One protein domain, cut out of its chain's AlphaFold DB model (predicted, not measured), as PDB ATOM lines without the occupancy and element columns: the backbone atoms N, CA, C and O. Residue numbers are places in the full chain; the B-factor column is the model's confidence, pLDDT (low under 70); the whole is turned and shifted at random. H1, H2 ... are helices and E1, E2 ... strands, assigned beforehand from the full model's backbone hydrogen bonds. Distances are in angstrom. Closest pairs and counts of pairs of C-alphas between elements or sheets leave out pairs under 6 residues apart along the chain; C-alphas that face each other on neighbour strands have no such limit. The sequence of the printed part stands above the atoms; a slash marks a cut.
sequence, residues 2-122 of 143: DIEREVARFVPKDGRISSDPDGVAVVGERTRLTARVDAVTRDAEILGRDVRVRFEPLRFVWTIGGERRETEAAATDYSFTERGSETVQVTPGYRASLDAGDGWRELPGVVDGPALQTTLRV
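This is residues 2 to 122 of the 143 residues of an uncharacterized protein of Mycetocola reblochoni (UniProt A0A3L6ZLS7). A long, narrow sandwich in outline a rod: a strongly twisted sheet runs its length along the two long strands E5 and E8, and the small sheet E1 E3 E7 covers only one end of it. Short helix H1 packs on the large sheet toward the other end, where the hairpins E4 and E5, and E8 and E9, lie. The printed part has 121 residues, with one named helix followed by ten named strands, and is mostly strand. The large sheet, E2 E4 E5 E6 E8 E9 E10, is branched and mixed; the small one, in the order E1 E3 E7, is antiparallel. The whole is loose, with a radius of gyration of the C-alphas of 16.9 A, and spans 54 by 21 by 18 A.

E5, residues 49 to 64, and E8, residues 84 to 99, are antiparallel neighbours at 153 degrees, with N 54 and O 97 2.8 A apart. E4, residues 40 to 46, and E6, residues 67 to 71, lie on one side of E5 and E8 on the other side; N 44 and O 51 are 2.8 A apart, N 62 and O 69 2.8 A. E4 E5 E6 form a meander, each strand the antiparallel neighbour of the one before. E9, residues 104 to 106, and E10, residues 116 to 122, lie on the side of E8 away from E5; N 98 and O 105 are 2.8 A apart, N 86 and O 120 2.9 A. E2, residues 24 to 26, is parallel to E10, with N 25 and O 121 3.0 A apart. In the second sheet, E3, residues 30 to 36, is the inner strand between E1, residues 16 to 20, and E7, residues 75 to 79; N 18 and O 34 are 2.9 A apart, N 31 and O 78 2.8 A. The two sheets form a sandwich, two sheets face to face, in which the parts that face each other are 7.3 A apart centre to centre, with their best planes 11 degrees apart; the closest C-alphas of E1 and E10, those of Ile 17 and Thr 118, are 6.0 A apart. H1, residues 3 to 10, is on the branched sheet; its closest C-alpha pair with E4 is Glu 6 and Ile 46, 6.7 A. In H1, 2 of 4 O i to N i+4 pairs are within hydrogen-bond range.

E8 measures 47.7 A, from C-alpha 84 at (-30.621, 6.185, 2.016) to C-alpha 99 at (-8.266, 40.378, 26.556). E5 measures 40.8 A and bends by 61 degrees at residue 52. E10 measures 19.1 A, E3 18.9 A. H1 begins at C-alpha 3, (-19.703, 36.100, 31.873).

The C-alphas farthest apart, of Arg 83 and Asp 102, are 55.2 A apart. The printed part has no cut, no link is long, and no printed residue is under 70 in pLDDT.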
ATOM      1  N   ASP A   2     -23.695  35.968  34.459       80.62
ATOM      2  CA  ASP A   2     -22.597  35.037  34.188       80.62
ATOM      3  C   ASP A   2     -21.871  35.437  32.903       80.62
ATOM      4  O   ASP A   2     -22.496  35.518  31.844       80.62
ATOM      5  N   ILE A   3     -20.563  35.699  33.002       81.94
ATOM      6  CA  ILE A   3     -19.703  36.100  31.873       81.94
ATOM      7  C   ILE A   3     -19.830  35.099  30.717       81.94
ATOM      8  O   ILE A   3     -19.950  35.503  29.564       81.94
ATOM      9  N   GLU A   4     -19.911  33.803  31.022       82.06
ATOM     10  CA  GLU A   4     -20.066  32.721  30.040       82.06
ATOM     11  C   GLU A   4     -21.314  32.892  29.160       82.06
ATOM     12  O   GLU A   4     -21.253  32.729  27.942       82.06
ATOM     13  N   ARG A   5     -22.450  33.291  29.753       85.38
ATOM     14  CA  ARG A   5     -23.702  33.504  29.010       85.38
ATOM     15  C   ARG A   5     -23.619  34.709  28.076       85.38
ATOM     16  O   ARG A   5     -24.299  34.746  27.051       85.38
ATOM     17  N   GLU A   6     -22.839  35.718  28.441       89.56
ATOM     18  CA  GLU A   6     -22.631  36.894  27.601       89.56
ATOM     19  C   GLU A   6     -21.685  36.581  26.444       89.56
ATOM     20  O   GLU A   6     -22.013  36.856  25.293       89.56
ATOM     21  N   VAL A   7     -20.585  35.886  26.741       89.94
ATOM     22  CA  VAL A   7     -19.609  35.383  25.765       89.94
ATOM     23  C   VAL A   7     -20.274  34.476  24.731       89.94
ATOM     24  O   VAL A   7     -20.004  34.609  23.539       89.94
ATOM     25  N   ALA A   8     -21.211  33.617  25.149       89.19
ATOM     26  CA  ALA A   8     -21.955  32.724  24.259       89.19
ATOM     27  C   ALA A   8     -22.669  33.443  23.095       89.19
ATOM     28  O   ALA A   8     -22.892  32.855  22.038       89.19
ATOM     29  N   ARG A   9     -22.995  34.734  23.239       89.62
ATOM     30  CA  ARG A   9     -23.638  35.536  22.181       89.62
ATOM     31  C   ARG A   9     -22.709  35.826  21.000       89.62
ATOM     32  O   ARG A   9     -23.199  36.129  19.910       89.62
ATOM     33  N   PHE A  10     -21.399  35.728  21.218       92.25
ATOM     34  CA  PHE A  10     -20.352  36.075  20.257       92.25
ATOM     35  C   PHE A  10     -19.713  34.858  19.575       92.25
ATOM     36  O   PHE A  10     -18.832  35.034  18.732       92.25
ATOM     37  N   VAL A  11     -20.153  33.643  19.911       92.88
ATOM     38  CA  VAL A  11     -19.603  32.395  19.363       92.88
ATOM     39  C   VAL A  11     -19.722  32.380  17.831       92.88
ATOM     40  O   VAL A  11     -20.740  32.841  17.297       92.88
ATOM     41  N   PRO A  12     -18.711  31.860  17.104       92.19
ATOM     42  CA  PRO A  12     -18.777  31.712  15.656       92.19
ATOM     43  C   PRO A  12     -20.022  30.934  15.226       92.19
ATOM     44  O   PRO A  12     -20.318  29.863  15.755       92.19
ATOM     45  N   LYS A  13     -20.762  31.500  14.267       90.56
ATOM     46  CA  LYS A  13     -21.981  30.889  13.716       90.56
ATOM     47  C   LYS A  13     -21.757  30.234  12.361       90.56
ATOM     48  O   LYS A  13     -22.575  29.429  11.928       90.56
ATOM     49  N   ASP A  14     -20.662  30.598  11.712       91.94
ATOM     50  CA  ASP A  14     -20.275  30.082  10.415       91.94
ATOM     51  C   ASP A  14     -19.591  28.725  10.585       91.94
ATOM     52  O   ASP A  14     -18.771  28.518  11.480       91.94
ATOM     53  N   GLY A  15     -19.944  27.792   9.714       95.81
ATOM     54  CA  GLY A  15     -19.368  26.464   9.702       95.81
ATOM     55  C   GLY A  15     -20.127  25.545   8.766       95.81
ATOM     56  O   GLY A  15     -21.248  25.833   8.348       95.81
ATOM     57  N   ARG A  16     -19.508  24.424   8.410       97.69
ATOM     58  CA  ARG A  16     -20.166  23.362   7.638       97.69
ATOM     59  C   ARG A  16     -19.557  22.007   7.944       97.69
ATOM     60  O   ARG A  16     -18.438  21.927   8.439       97.69
ATOM     61  N   ILE A  17     -20.268  20.948   7.589       98.50
ATOM     62  CA  ILE A  17     -19.721  19.592   7.563       98.50
ATOM     63  C   ILE A  17     -19.364  19.267   6.109       98.50
ATOM     64  O   ILE A  17     -20.165  19.527   5.215       98.50
ATOM     65  N   SER A  18     -18.181  18.705   5.873       98.12
ATOM     66  CA  SER A  18     -17.808  18.076   4.599       98.12
ATOM     67  C   SER A  18     -17.597  16.580   4.802       98.12
ATOM     68  O   SER A  18     -17.082  16.189   5.854       98.12
ATOM     69  N   SER A  19     -17.927  15.770   3.802       98.44
ATOM     70  CA  SER A  19     -17.587  14.346   3.768       98.44
ATOM     71  C   SER A  19     -16.536  14.056   2.699       98.44
ATOM     72  O   SER A  19     -16.358  14.841   1.772       98.44
ATOM     73  N   ASP A  20     -15.843  12.933   2.838       96.75
ATOM     74  CA  ASP A  20     -15.022  12.344   1.785       96.75
ATOM     75  C   ASP A  20     -15.481  10.890   1.571       96.75
ATOM     76  O   ASP A  20     -15.361  10.087   2.510       96.75
ATOM     77  N   PRO A  21     -16.065  10.559   0.400       95.50
ATOM     78  CA  PRO A  21     -16.349  11.451  -0.738       95.50
ATOM     79  C   PRO A  21     -17.413  12.530  -0.434       95.50
ATOM     80  O   PRO A  21     -18.240  12.381   0.466       95.50
ATOM     81  N   ASP A  22     -17.398  13.643  -1.177       96.38
ATOM     82  CA  ASP A  22     -18.283  14.791  -0.909       96.38
ATOM     83  C   ASP A  22     -19.763  14.458  -1.157       96.38
ATOM     84  O   ASP A  22     -20.146  13.975  -2.223       96.38
ATOM     85  N   GLY A  23     -20.597  14.680  -0.138       96.62
ATOM     86  CA  GLY A  23     -22.043  14.446  -0.170       96.62
ATOM     87  C   GLY A  23     -22.476  12.976  -0.257       96.62
ATOM     88  O   GLY A  23     -23.679  12.698  -0.278       96.62
ATOM     89  N   VAL A  24     -21.535  12.030  -0.304       96.88
ATOM     90  CA  VAL A  24     -21.799  10.609  -0.554       96.88
ATOM     91  C   VAL A  24     -21.104   9.745   0.493       96.88
ATOM     92  O   VAL A  24     -20.009  10.047   0.952       96.88
ATOM     93  N   ALA A  25     -21.745   8.642   0.857       97.31
ATOM     94  CA  ALA A  25     -21.148   7.566   1.633       97.31
ATOM     95  C   ALA A  25     -21.424   6.230   0.941       97.31
ATOM     96  O   ALA A  25     -22.466   6.068   0.304       97.31
ATOM     97  N   VAL A  26     -20.523   5.260   1.080       96.62
ATOM     98  CA  VAL A  26     -20.739   3.896   0.581       96.62
ATOM     99  C   VAL A  26     -21.043   2.975   1.756       96.62
ATOM    100  O   VAL A  26     -20.352   3.012   2.776       96.62
ATOM    101  N   VAL A  27     -22.095   2.162   1.627       96.88
ATOM    102  CA  VAL A  27     -22.472   1.167   2.640       96.88
ATOM    103  C   VAL A  27     -21.283   0.258   2.947       96.88
ATOM    104  O   VAL A  27     -20.687  -0.321   2.042       96.88
ATOM    105  N   GLY A  28     -20.960   0.118   4.232       95.56
ATOM    106  CA  GLY A  28     -19.869  -0.726   4.719       95.56
ATOM    107  C   GLY A  28     -18.469  -0.116   4.604       95.56
ATOM    108  O   GLY A  28     -17.541  -0.643   5.215       95.56
ATOM    109  N   GLU A  29     -18.296   1.004   3.899       96.25
ATOM    110  CA  GLU A  29     -17.010   1.702   3.813       96.25
ATOM    111  C   GLU A  29     -16.893   2.804   4.870       96.25
ATOM    112  O   GLU A  29     -17.880   3.259   5.454       96.25
ATOM    113  N   ARG A  30     -15.665   3.237   5.170       97.25
ATOM    114  CA  ARG A  30     -15.433   4.366   6.081       97.25
ATOM    115  C   ARG A  30     -15.575   5.669   5.308       97.25
ATOM    116  O   ARG A  30     -14.797   5.932   4.402       97.25
ATOM    117  N   THR A  31     -16.532   6.495   5.710       98.06
ATOM    118  CA  THR A  31     -16.678   7.874   5.234       98.06
ATOM    119  C   THR A  31     -16.026   8.810   6.241       98.06
ATOM    120  O   THR A  31     -16.362   8.771   7.431       98.06
ATOM    121  N   ARG A  32     -15.107   9.665   5.783       98.38
ATOM    122  CA  ARG A  32     -14.511  10.696   6.637       98.38
ATOM    123  C   ARG A  32     -15.424  11.912   6.684       98.38
ATOM    124  O   ARG A  32     -15.769  12.475   5.655       98.38
ATOM    125  N   LEU A  33     -15.776  12.349   7.884       98.62
ATOM    126  CA  LEU A  33     -16.573  13.540   8.157       98.62
ATOM    127  C   LEU A  33     -15.677  14.593   8.794       98.62
ATOM    128  O   LEU A  33     -14.895  14.281   9.688       98.62
ATOM    129  N   THR A  34     -15.766  15.838   8.337       98.62
ATOM    130  CA  THR A  34     -14.957  16.952   8.850       98.62
ATOM    131  C   THR A  34     -15.834  18.162   9.135       98.62
ATOM    132  O   THR A  34     -16.539  18.645   8.249       98.62
ATOM    133  N   ALA A  35     -15.763  18.679  10.357       98.56
ATOM    134  CA  ALA A  35     -16.338  19.952  10.747       98.56
ATOM    135  C   ALA A  35     -15.380  21.062  10.299       98.56
ATOM    136  O   ALA A  35     -14.239  21.150  10.745       98.56
ATOM    137  N   ARG A  36     -15.833  21.904   9.376       97.69
ATOM    138  CA  ARG A  36     -15.100  23.067   8.876       97.69
ATOM    139  C   ARG A  36     -15.563  24.280   9.671       97.69
ATOM    140  O   ARG A  36     -16.583  24.876   9.329       97.69
ATOM    141  N   VAL A  37     -14.833  24.588  10.733       97.31
ATOM    142  CA  VAL A  37     -15.024  25.764  11.589       97.31
ATOM    143  C   VAL A  37     -13.676  26.430  11.819       97.31
ATOM    144  O   VAL A  37     -12.656  25.744  11.898       97.31
ATOM    145  N   ASP A  38     -13.676  27.752  11.931       93.56
ATOM    146  CA  ASP A  38     -12.463  28.542  12.105       93.56
ATOM    147  C   ASP A  38     -12.334  29.050  13.544       93.56
ATOM    148  O   ASP A  38     -13.326  29.283  14.241       93.56
ATOM    149  N   ALA A  39     -11.093  29.258  13.983       95.25
ATOM    150  CA  ALA A  39     -10.833  30.070  15.163       95.25
ATOM    151  C   ALA A  39     -11.098  31.542  14.829       95.25
ATOM    152  O   ALA A  39     -10.717  32.030  13.763       95.25
ATOM    153  N   VAL A  40     -11.738  32.266  15.744       96.25
ATOM    154  CA  VAL A  40     -12.155  33.650  15.495       96.25
ATOM    155  C   VAL A  40     -11.777  34.526  16.676       96.25
ATOM    156  O   VAL A  40     -12.031  34.174  17.822       96.25
ATOM    157  N   THR A  41     -11.203  35.695  16.394       96.81
ATOM    158  CA  THR A  41     -11.058  36.784  17.369       96.81
ATOM    159  C   THR A  41     -11.967  37.938  16.963       96.81
ATOM    160  O   THR A  41     -11.977  38.305  15.788       96.81
ATOM    161  N   ARG A  42     -12.745  38.492  17.898       94.75
ATOM    162  CA  ARG A  42     -13.633  39.640  17.658       94.75
ATOM    163  C   ARG A  42     -13.607  40.603  18.834       94.75
ATOM    164  O   ARG A  42     -13.418  40.181  19.973       94.75
ATOM    165  N   ASP A  43     -13.840  41.874  18.549       95.19
ATOM    166  CA  ASP A  43     -14.161  42.867  19.568       95.19
ATOM    167  C   ASP A  43     -15.589  42.630  20.088       95.19
ATOM    168  O   ASP A  43     -16.496  42.276  19.327       95.19
ATOM    169  N   ALA A  44     -15.776  42.783  21.394       92.12
ATOM    170  CA  ALA A  44     -17.040  42.581  22.083       92.12
ATOM    171  C   ALA A  44     -17.159  43.548  23.264       92.12
ATOM    172  O   ALA A  44     -16.176  43.851  23.935       92.12
ATOM    173  N   GLU A  45     -18.382  43.970  23.564       92.44
ATOM    174  CA  GLU A  45     -18.687  44.614  24.837       92.44
ATOM    175  C   GLU A  45     -19.170  43.538  25.812       92.44
ATOM    176  O   GLU A  45     -20.174  42.867  25.557       92.44
ATOM    177  N   ILE A  46     -18.436  43.352  26.911       89.06
ATOM    178  CA  ILE A  46     -18.778  42.399  27.969       89.06
ATOM    179  C   ILE A  46     -18.824  43.142  29.302       89.06
ATOM    180  O   ILE A  46     -17.847  43.763  29.718       89.06
ATOM    181  N   LEU A  47     -19.967  43.083  29.985       88.50
ATOM    182  CA  LEU A  47     -20.252  43.796  31.230       88.50
ATOM    183  C   LEU A  47     -19.996  45.314  31.123       88.50
ATOM    184  O   LEU A  47     -19.546  45.935  32.089       88.50
ATOM    185  N   GLY A  48     -20.258  45.904  29.951       89.00
ATOM    186  CA  GLY A  48     -20.020  47.325  29.673       89.00
ATOM    187  C   GLY A  48     -18.543  47.699  29.509       89.00
ATOM    188  O   GLY A  48     -18.177  48.848  29.752       89.00
ATOM    189  N   ARG A  49     -17.678  46.735  29.170       90.56
ATOM    190  CA  ARG A  49     -16.261  46.961  28.857       90.56
ATOM    191  C   ARG A  49     -15.931  46.426  27.473       90.56
ATOM    192  O   ARG A  49     -16.284  45.289  27.166       90.56
ATOM    193  N   ASP A  50     -15.192  47.210  26.698       94.44
ATOM    194  CA  ASP A  50     -14.600  46.748  25.447       94.44
ATOM    195  C   ASP A  50     -13.515  45.709  25.734       94.44
ATOM    196  O   ASP A  50     -12.551  45.958  26.465       94.44
ATOM    197  N   VAL A  51     -13.687  44.523  25.166       96.00
ATOM    198  CA  VAL A  51     -12.743  43.414  25.261       96.00
ATOM    199  C   VAL A  51     -12.602  42.745  23.903       96.00
ATOM    200  O   VAL A  51     -13.508  42.770  23.073       96.00
ATOM    201  N   ARG A  52     -11.477  42.073  23.682       97.19
ATOM    202  CA  ARG A  52     -11.340  41.120  22.580       97.19
ATOM    203  C   ARG A  52     -11.654  39.733  23.099       97.19
ATOM    204  O   ARG A  52     -11.116  39.323  24.124       97.19
ATOM    205  N   VAL A  53     -12.496  39.000  22.383       97.00
ATOM    206  CA  VAL A  53     -12.780  37.592  22.650       97.00
ATOM    207  C   VAL A  53     -12.209  36.734  21.533       97.00
ATOM    208  O   VAL A  53     -12.413  37.016  20.352       97.00
ATOM    209  N   ARG A  54     -11.488  35.679  21.907       97.75
ATOM    210  CA  ARG A  54     -10.971  34.662  20.996       97.75
ATOM    211  C   ARG A  54     -11.655  33.331  21.271       97.75
ATOM    212  O   ARG A  54     -11.666  32.876  22.410       97.75
ATOM    213  N   PHE A  55     -12.192  32.722  20.222       97.94
ATOM    214  CA  PHE A  55     -12.793  31.395  20.227       97.94
ATOM    215  C   PHE A  55     -11.914  30.435  19.431       97.94
ATOM    216  O   PHE A  55     -11.663  30.661  18.247       97.94
ATOM    217  N   GLU A  56     -11.470  29.361  20.077       97.62
ATOM    218  CA  GLU A  56     -10.648  28.306  19.478       97.62
ATOM    219  C   GLU A  56     -11.422  26.978  19.567       97.62
ATOM    220  O   GLU A  56     -11.814  26.595  20.676       97.62
ATOM    221  N   PRO A  57     -11.710  26.291  18.439       97.88
ATOM    222  CA  PRO A  57     -12.386  24.997  18.471       97.88
ATOM    223  C   PRO A  57     -11.604  24.001  19.332       97.88
ATOM    224  O   PRO A  57     -10.395  23.858  19.165       97.88
ATOM    225  N   LEU A  58     -12.296  23.319  20.244       97.44
ATOM    226  CA  LEU A  58     -11.676  22.406  21.208       97.44
ATOM    227  C   LEU A  58     -12.314  21.014  21.198       97.44
ATOM    228  O   LEU A  58     -11.616  20.020  21.366       97.44
ATOM    229  N   ARG A  59     -13.636  20.938  21.015       97.94
ATOM    230  CA  ARG A  59     -14.376  19.671  21.002       97.94
ATOM    231  C   ARG A  59     -15.436  19.650  19.913       97.94
ATOM    232  O   ARG A  59     -15.952  20.695  19.520       97.94
ATOM    233  N   PHE A  60     -15.822  18.454  19.494       98.62
ATOM    234  CA  PHE A  60     -16.845  18.235  18.482       98.62
ATOM    235  C   PHE A  60     -17.762  17.105  18.920       98.62
ATOM    236  O   PHE A  60     -17.343  15.958  19.065       98.62
ATOM    237  N   VAL A  61     -19.027  17.441  19.127       98.56
ATOM    238  CA  VAL A  61     -20.058  16.482  19.497       98.56
ATOM    239  C   VAL A  61     -20.853  16.128  18.253       98.56
ATOM    240  O   VAL A  61     -21.626  16.943  17.756       98.56
ATOM    241  N   TRP A  62     -20.679  14.911  17.767       98.62
ATOM    242  CA  TRP A  62     -21.319  14.395  16.567       98.62
ATOM    243  C   TRP A  62     -22.570  13.585  16.903       98.62
ATOM    244  O   TRP A  62     -22.570  12.826  17.874       98.62
ATOM    245  N   THR A  63     -23.587  13.693  16.050       98.50
ATOM    246  CA  THR A  63     -24.736  12.780  15.988       98.50
ATOM    247  C   THR A  63     -24.812  12.210  14.573       98.50
ATOM    248  O   THR A  63     -25.011  12.963  13.617       98.50
ATOM    249  N   ILE A  64     -24.594  10.901  14.425       97.19
ATOM    250  CA  ILE A  64     -24.429  10.218  13.130       97.19
ATOM    251  C   ILE A  64     -25.074   8.837  13.229       97.19
ATOM    252  O   ILE A  64     -24.755   8.102  14.156       97.19
ATOM    253  N   GLY A  65     -25.996   8.490  12.323       93.75
ATOM    254  CA  GLY A  65     -26.668   7.180  12.343       93.75
ATOM    255  C   GLY A  65     -27.423   6.878  13.648       93.75
ATOM    256  O   GLY A  65     -27.544   5.727  14.044       93.75
ATOM    257  N   GLY A  66     -27.879   7.914  14.361       92.38
ATOM    258  CA  GLY A  66     -28.510   7.791  15.682       92.38
ATOM    259  C   GLY A  66     -27.535   7.692  16.863       92.38
ATOM    260  O   GLY A  66     -27.965   7.771  18.012       92.38
ATOM    261  N   GLU A  67     -26.230   7.591  16.612       95.44
ATOM    262  CA  GLU A  67     -25.202   7.526  17.649       95.44
ATOM    263  C   GLU A  67     -24.635   8.908  17.975       95.44
ATOM    264  O   GLU A  67     -24.329   9.706  17.085       95.44
ATOM    265  N   ARG A  68     -24.438   9.176  19.270       97.69
ATOM    266  CA  ARG A  68     -23.755  10.377  19.761       97.69
ATOM    267  C   ARG A  68     -22.315  10.048  20.134       97.69
ATOM    268  O   ARG A  68     -22.077   9.115  20.898       97.69
ATOM    269  N   ARG A  69     -21.361  10.861  19.678       97.56
ATOM    270  CA  ARG A  69     -19.937  10.707  20.013       97.56
ATOM    271  C   ARG A  69     -19.207  12.042  20.111       97.56
ATOM    272  O   ARG A  69     -19.592  13.003  19.457       97.56
ATOM    273  N   GLU A  70     -18.141  12.085  20.899       98.25
ATOM    274  CA  GLU A  70     -17.312  13.280  21.087       98.25
ATOM    275  C   GLU A  70     -15.892  13.048  20.555       98.25
ATOM    276  O   GLU A  70     -15.336  11.960  20.720       98.25
ATOM    277  N   THR A  71     -15.321  14.056  19.892       98.44
ATOM    278  CA  THR A  71     -13.938  14.055  19.397       98.44
ATOM    279  C   THR A  71     -13.248  15.384  19.698       98.44
ATOM    280  O   THR A  71     -13.879  16.438  19.668       98.44
ATOM    281  N   GLU A  72     -11.938  15.352  19.940       97.44
ATOM    282  CA  GLU A  72     -11.106  16.567  20.022       97.44
ATOM    283  C   GLU A  72     -10.727  17.067  18.621       97.44
ATOM    284  O   GLU A  72     -10.725  18.262  18.339       97.44
ATOM    285  N   ALA A  73     -10.463  16.139  17.695       97.81
ATOM    286  CA  ALA A  73     -10.244  16.474  16.297       97.81
ATOM    287  C   ALA A  73     -11.555  16.911  15.630       97.81
ATOM    288  O   ALA A  73     -12.612  16.313  15.848       97.81
ATOM    289  N   ALA A  74     -11.453  17.872  14.710       97.69
ATOM    290  CA  ALA A  74     -12.556  18.334  13.868       97.69
ATOM    291  C   ALA A  74     -12.976  17.311  12.795       97.69
ATOM    292  O   ALA A  74     -13.645  17.665  11.828       97.69
ATOM    293  N   ALA A  75     -12.559  16.052  12.923       98.00
ATOM    294  CA  ALA A  75     -12.869  14.993  11.984       98.00
ATOM    295  C   ALA A  75     -13.128  13.672  12.704       98.00
ATOM    296  O   ALA A  75     -12.543  13.381  13.749       98.00
ATOM    297  N   THR A  76     -13.988  12.861  12.103       98.38
ATOM    298  CA  THR A  76     -14.298  11.506  12.550       98.38
ATOM    299  C   THR A  76     -14.620  10.638  11.344       98.38
ATOM    300  O   THR A  76     -15.020  11.142  10.298       98.38
ATOM    301  N   ASP A  77     -14.444   9.333  11.481       97.94
ATOM    302  CA  ASP A  77     -14.789   8.373  10.438       97.94
ATOM    303  C   ASP A  77     -16.004   7.558  10.891       97.94
ATOM    304  O   ASP A  77     -16.101   7.162  12.061       97.94
ATOM    305  N   TYR A  78     -16.921   7.290   9.963       97.75
ATOM    306  CA  TYR A  78     -18.137   6.525  10.223       97.75
ATOM    307  C   TYR A  78     -18.453   5.587   9.056       97.75
ATOM    308  O   TYR A  78     -18.220   5.939   7.900       97.75
ATOM    309  N   SER A  79     -18.981   4.403   9.360       97.12
ATOM    310  CA  SER A  79     -19.410   3.427   8.358       97.12
ATOM    311  C   SER A  79     -20.914   3.249   8.433       97.12
ATOM    312  O   SER A  79     -21.439   2.769   9.432       97.12
ATOM    313  N   PHE A  80     -21.603   3.654   7.369       96.50
ATOM    314  CA  PHE A  80     -23.050   3.520   7.267       96.50
ATOM    315  C   PHE A  80     -23.422   2.095   6.856       96.50
ATOM    316  O   PHE A  80     -22.759   1.494   6.009       96.50
ATOM    317  N   THR A  81     -24.486   1.553   7.442       95.31
ATOM    318  CA  THR A  81     -24.934   0.172   7.196       95.31
ATOM    319  C   THR A  81     -26.151   0.085   6.285       95.31
ATOM    320  O   THR A  81     -26.411  -0.972   5.717       95.31
ATOM    321  N   GLU A  82     -26.887   1.181   6.119       94.81
ATOM    322  CA  GLU A  82     -28.126   1.225   5.347       94.81
ATOM    323  C   GLU A  82     -28.037   2.272   4.236       94.81
ATOM    324  O   GLU A  82     -27.471   3.351   4.407       94.81
ATOM    325  N   ARG A  83     -28.590   1.939   3.063       96.75
ATOM    326  CA  ARG A  83     -28.734   2.894   1.958       96.75
ATOM    327  C   ARG A  83     -29.798   3.923   2.302       96.75
ATOM    328  O   ARG A  83     -30.839   3.571   2.848       96.75
ATOM    329  N   GLY A  84     -29.610   5.154   1.843       96.56
ATOM    330  CA  GLY A  84     -30.621   6.185   2.016       96.56
ATOM    331  C   GLY A  84     -30.046   7.584   2.113       96.56
ATOM    332  O   GLY A  84     -28.969   7.879   1.599       96.56
ATOM    333  N   SER A  85     -30.824   8.456   2.740       97.50
ATOM    334  CA  SER A  85     -30.448   9.833   3.028       97.50
ATOM    335  C   SER A  85     -30.184   9.948   4.521       97.50
ATOM    336  O   SER A  85     -31.118   9.839   5.309       97.50
ATOM    337  N   GLU A  86     -28.937  10.199   4.897       97.75
ATOM    338  CA  GLU A  86     -28.507  10.267   6.293       97.75
ATOM    339  C   GLU A  86     -28.192  11.705   6.684       97.75
ATOM    340  O   GLU A  86     -27.469  12.407   5.976       97.75
ATOM    341  N   THR A  87     -28.733  12.162   7.813       98.12
ATOM    342  CA  THR A  87     -28.409  13.490   8.350       98.12
ATOM    343  C   THR A  87     -27.321  13.367   9.399       98.12
ATOM    344  O   THR A  87     -27.478  12.687  10.409       98.12
ATOM    345  N   VAL A  88     -26.220  14.069   9.161       98.44
ATOM    346  CA  VAL A  88     -25.092  14.182  10.079       98.44
ATOM    347  C   VAL A  88     -25.200  15.524  10.780       98.44
ATOM    348  O   VAL A  88     -25.351  16.549  10.114       98.44
ATOM    349  N   GLN A  89     -25.086  15.533  12.105       98.69
ATOM    350  CA  GLN A  89     -25.019  16.764  12.889       98.69
ATOM    351  C   GLN A  89     -23.720  16.832  13.692       98.69
ATOM    352  O   GLN A  89     -23.205  15.808  14.144       98.69
ATOM    353  N   VAL A  90     -23.204  18.043  13.896       98.69
ATOM    354  CA  VAL A  90     -22.090  18.300  14.814       98.69
ATOM    355  C   VAL A  90     -22.285  19.615  15.558       98.69
ATOM    356  O   VAL A  90     -22.603  20.637  14.956       98.69
ATOM    357  N   THR A  91     -22.056  19.603  16.866       98.50
ATOM    358  CA  THR A  91     -21.970  20.808  17.695       98.50
ATOM    359  C   THR A  91     -20.504  21.046  18.061       98.50
ATOM    360  O   THR A  91     -19.942  20.260  18.832       98.50
ATOM    361  N   PRO A  92     -19.849  22.082  17.504       98.25
ATOM    362  CA  PRO A  92     -18.506  22.468  17.916       98.25
ATOM    363  C   PRO A  92     -18.558  23.165  19.282       98.25
ATOM    364  O   PRO A  92     -19.395  24.037  19.509       98.25
ATOM    365  N   GLY A  93     -17.649  22.802  20.179       97.75
ATOM    366  CA  GLY A  93     -17.411  23.495  21.439       97.75
ATOM    367  C   GLY A  93     -16.079  24.235  21.396       97.75
ATOM    368  O   GLY A  93     -15.077  23.705  20.911       97.75
ATOM    369  N   TYR A  94     -16.078  25.459  21.911       97.81
ATOM    370  CA  TYR A  94     -14.946  26.372  21.842       97.81
ATOM    371  C   TYR A  94     -14.371  26.645  23.225       97.81
ATOM    372  O   TYR A  94     -15.102  26.877  24.191       97.81
ATOM    373  N   ARG A  95     -13.043  26.715  23.281       97.06
ATOM    374  CA  ARG A  95     -12.341  27.446  24.330       97.06
ATOM    375  C   ARG A  95     -12.478  28.937  24.043       97.06
ATOM    376  O   ARG A  95     -12.203  29.373  22.924       97.06
ATOM    377  N   ALA A  96     -12.864  29.709  25.052       96.88
ATOM    378  CA  ALA A  96     -12.943  31.161  24.959       96.88
ATOM    379  C   ALA A  96     -11.816  31.813  25.768       96.88
ATOM    380  O   ALA A  96     -11.522  31.396  26.884       96.88
ATOM    381  N   SER A  97     -11.187  32.849  25.221       97.06
ATOM    382  CA  SER A  97     -10.221  33.698  25.925       97.06
ATOM    383  C   SER A  97     -10.590  35.166  25.762       97.06
ATOM    384  O   SER A  97     -11.045  35.564  24.692       97.06
ATOM    385  N   LEU A  98     -10.384  35.973  26.801       96.00
ATOM    386  CA  LEU A  98     -10.653  37.410  26.808       96.00
ATOM    387  C   LEU A  98      -9.368  38.214  26.984       96.00
ATOM    388  O   LEU A  98      -8.495  37.819  27.752       96.00
ATOM    389  N   ASP A  99      -9.298  39.369  26.336       96.75
ATOM    390  CA  ASP A  99      -8.266  40.378  26.556       96.75
ATOM    391  C   ASP A  99      -8.910  41.762  26.692       96.75
ATOM    392  O   ASP A  99      -9.558  42.248  25.765       96.75
ATOM    393  N   ALA A 100      -8.729  42.384  27.858       93.81
ATOM    394  CA  ALA A 100      -9.233  43.720  28.184       93.81
ATOM    395  C   ALA A 100      -8.143  44.811  28.078       93.81
ATOM    396  O   ALA A 100      -8.310  45.910  28.604       93.81
ATOM    397  N   GLY A 101      -7.015  44.501  27.430       93.81
ATOM    398  CA  GLY A 101      -5.843  45.371  27.292       93.81
ATOM    399  C   GLY A 101      -4.659  44.965  28.175       93.81
ATOM    400  O   GLY A 101      -3.576  45.528  28.034       93.81
ATOM    401  N   ASP A 102      -4.841  43.986  29.062       93.62
ATOM    402  CA  ASP A 102      -3.817  43.450  29.964       93.62
ATOM    403  C   ASP A 102      -3.327  42.040  29.579       93.62
ATOM    404  O   ASP A 102      -2.506  41.452  30.286       93.62
ATOM    405  N   GLY A 103      -3.781  41.517  28.436       95.38
ATOM    406  CA  GLY A 103      -3.380  40.225  27.888       95.38
ATOM    407  C   GLY A 103      -4.497  39.181  27.912       95.38
ATOM    408  O   GLY A 103      -5.552  39.355  28.521       95.38
ATOM    409  N   TRP A 104      -4.253  38.065  27.223       97.25
ATOM    410  CA  TRP A 104      -5.230  36.989  27.072       97.25
ATOM    411  C   TRP A 104      -5.381  36.158  28.346       97.25
ATOM    412  O   TRP A 104      -4.403  35.633  28.880       97.25
ATOM    413  N   ARG A 105      -6.628  35.968  28.779       95.56
ATOM    414  CA  ARG A 105      -7.021  35.046  29.847       95.56
ATOM    415  C   ARG A 105      -8.082  34.082  29.349       95.56
ATOM    416  O   ARG A 105      -9.110  34.512  28.834       95.56
ATOM    417  N   GLU A 106      -7.839  32.792  29.534       95.38
ATOM    418  CA  GLU A 106      -8.816  31.749  29.228       95.38
ATOM    419  C   GLU A 106      -9.991  31.811  30.209       95.38
ATOM    420  O   GLU A 106      -9.810  32.011  31.414       95.38
ATOM    421  N   LEU A 107     -11.202  31.652  29.682       93.12
ATOM    422  CA  LEU A 107     -12.402  31.479  30.482       93.12
ATOM    423  C   LEU A 107     -12.553  30.006  30.869       93.12
ATOM    424  O   LEU A 107     -12.324  29.137  30.027       93.12
ATOM    425  N   PRO A 108     -12.963  29.708  32.112       92.12
ATOM    426  CA  PRO A 108     -13.263  28.338  32.495       92.12
ATOM    427  C   PRO A 108     -14.424  27.790  31.654       92.12
ATOM    428  O   PRO A 108     -15.371  28.511  31.350       92.12
ATOM    429  N   GLY A 109     -14.357  26.500  31.326       91.50
ATOM    430  CA  GLY A 109     -15.430  25.790  30.634       91.50
ATOM    431  C   GLY A 109     -15.310  25.782  29.109       91.50
ATOM    432  O   GLY A 109     -14.286  26.129  28.524       91.50
ATOM    433  N   VAL A 110     -16.381  25.312  28.470       93.88
ATOM    434  CA  VAL A 110     -16.504  25.205  27.014       93.88
ATOM    435  C   VAL A 110     -17.790  25.893  26.602       93.88
ATOM    436  O   VAL A 110     -18.843  25.660  27.195       93.88
ATOM    437  N   VAL A 111     -17.705  26.723  25.568       95.06
ATOM    438  CA  VAL A 111     -18.861  27.423  25.014       95.06
ATOM    439  C   VAL A 111     -19.286  26.719  23.730       95.06
ATOM    440  O   VAL A 111     -18.522  26.669  22.767       95.06
ATOM    441  N   ASP A 112     -20.490  26.152  23.715       95.81
ATOM    442  CA  ASP A 112     -21.016  25.464  22.535       95.81
ATOM    443  C   ASP A 112     -21.463  26.466  21.457       95.81
ATOM    444  O   ASP A 112     -22.137  27.462  21.734       95.81
ATOM    445  N   GLY A 113     -21.081  26.190  20.211       95.12
ATOM    446  CA  GLY A 113     -21.592  26.873  19.029       95.12
ATOM    447  C   GLY A 113     -22.913  26.294  18.529       95.12
ATOM    448  O   GLY A 113     -23.453  25.346  19.106       95.12
ATOM    449  N   PRO A 114     -23.465  26.851  17.440       95.50
ATOM    450  CA  PRO A 114     -24.661  26.292  16.831       95.50
ATOM    451  C   PRO A 114     -24.386  24.893  16.270       95.50
ATOM    452  O   PRO A 114     -23.301  24.611  15.758       95.50
ATOM    453  N   ALA A 115     -25.399  24.028  16.328       97.00
ATOM    454  CA  ALA A 115     -25.349  22.744  15.648       97.00
ATOM    455  C   ALA A 115     -25.292  22.959  14.128       97.00
ATOM    456  O   ALA A 115     -26.138  23.643  13.548       97.00
ATOM    457  N   LEU A 116     -24.293  22.356  13.495       97.75
ATOM    458  CA  LEU A 116     -24.152  22.265  12.051       97.75
ATOM    459  C   LEU A 116     -24.763  20.948  11.587       97.75
ATOM    460  O   LEU A 116     -24.705  19.949  12.305       97.75
ATOM    461  N   GLN A 117     -25.307  20.926  10.375       97.88
ATOM    462  CA  GLN A 117     -25.841  19.703   9.794       97.88
ATOM    463  C   GLN A 117     -25.591  19.627   8.293       97.88
ATOM    464  O   GLN A 117     -25.537  20.650   7.612       97.88
ATOM    465  N   THR A 118     -25.446  18.407   7.791       98.12
ATOM    466  CA  THR A 118     -25.419  18.107   6.359       98.12
ATOM    467  C   THR A 118     -26.144  16.795   6.100       98.12
ATOM    468  O   THR A 118     -26.299  15.971   7.004       98.12
ATOM    469  N   THR A 119     -26.574  16.595   4.861       98.19
ATOM    470  CA  THR A 119     -27.225  15.364   4.427       98.19
ATOM    471  C   THR A 119     -26.315  14.633   3.454       98.19
ATOM    472  O   THR A 119     -25.871  15.214   2.466       98.19
ATOM    473  N   LEU A 120     -26.052  13.358   3.731       98.00
ATOM    474  CA  LEU A 120     -25.292  12.471   2.862       98.00
ATOM    475  C   LEU A 120     -26.218  11.496   2.148       98.00
ATOM    476  O   LEU A 120     -27.187  10.997   2.723       98.00
ATOM    477  N   ARG A 121     -25.882  11.179   0.900       98.19
ATOM    478  CA  ARG A 121     -26.489  10.066   0.172       98.19
ATOM    479  C   ARG A 121     -25.654   8.809   0.393       98.19
ATOM    480  O   ARG A 121     -24.536   8.715  -0.106       98.19
ATOM    481  N   VAL A 122     -26.220   7.829   1.087       97.88
ATOM    482  CA  VAL A 122     -25.594   6.522   1.284       97.88
ATOM    483  C   VAL A 122     -25.977   5.593   0.135       97.88
ATOM    484  O   VAL A 122     -27.156   5.282  -0.068       97.88
TER     485      VAL A 122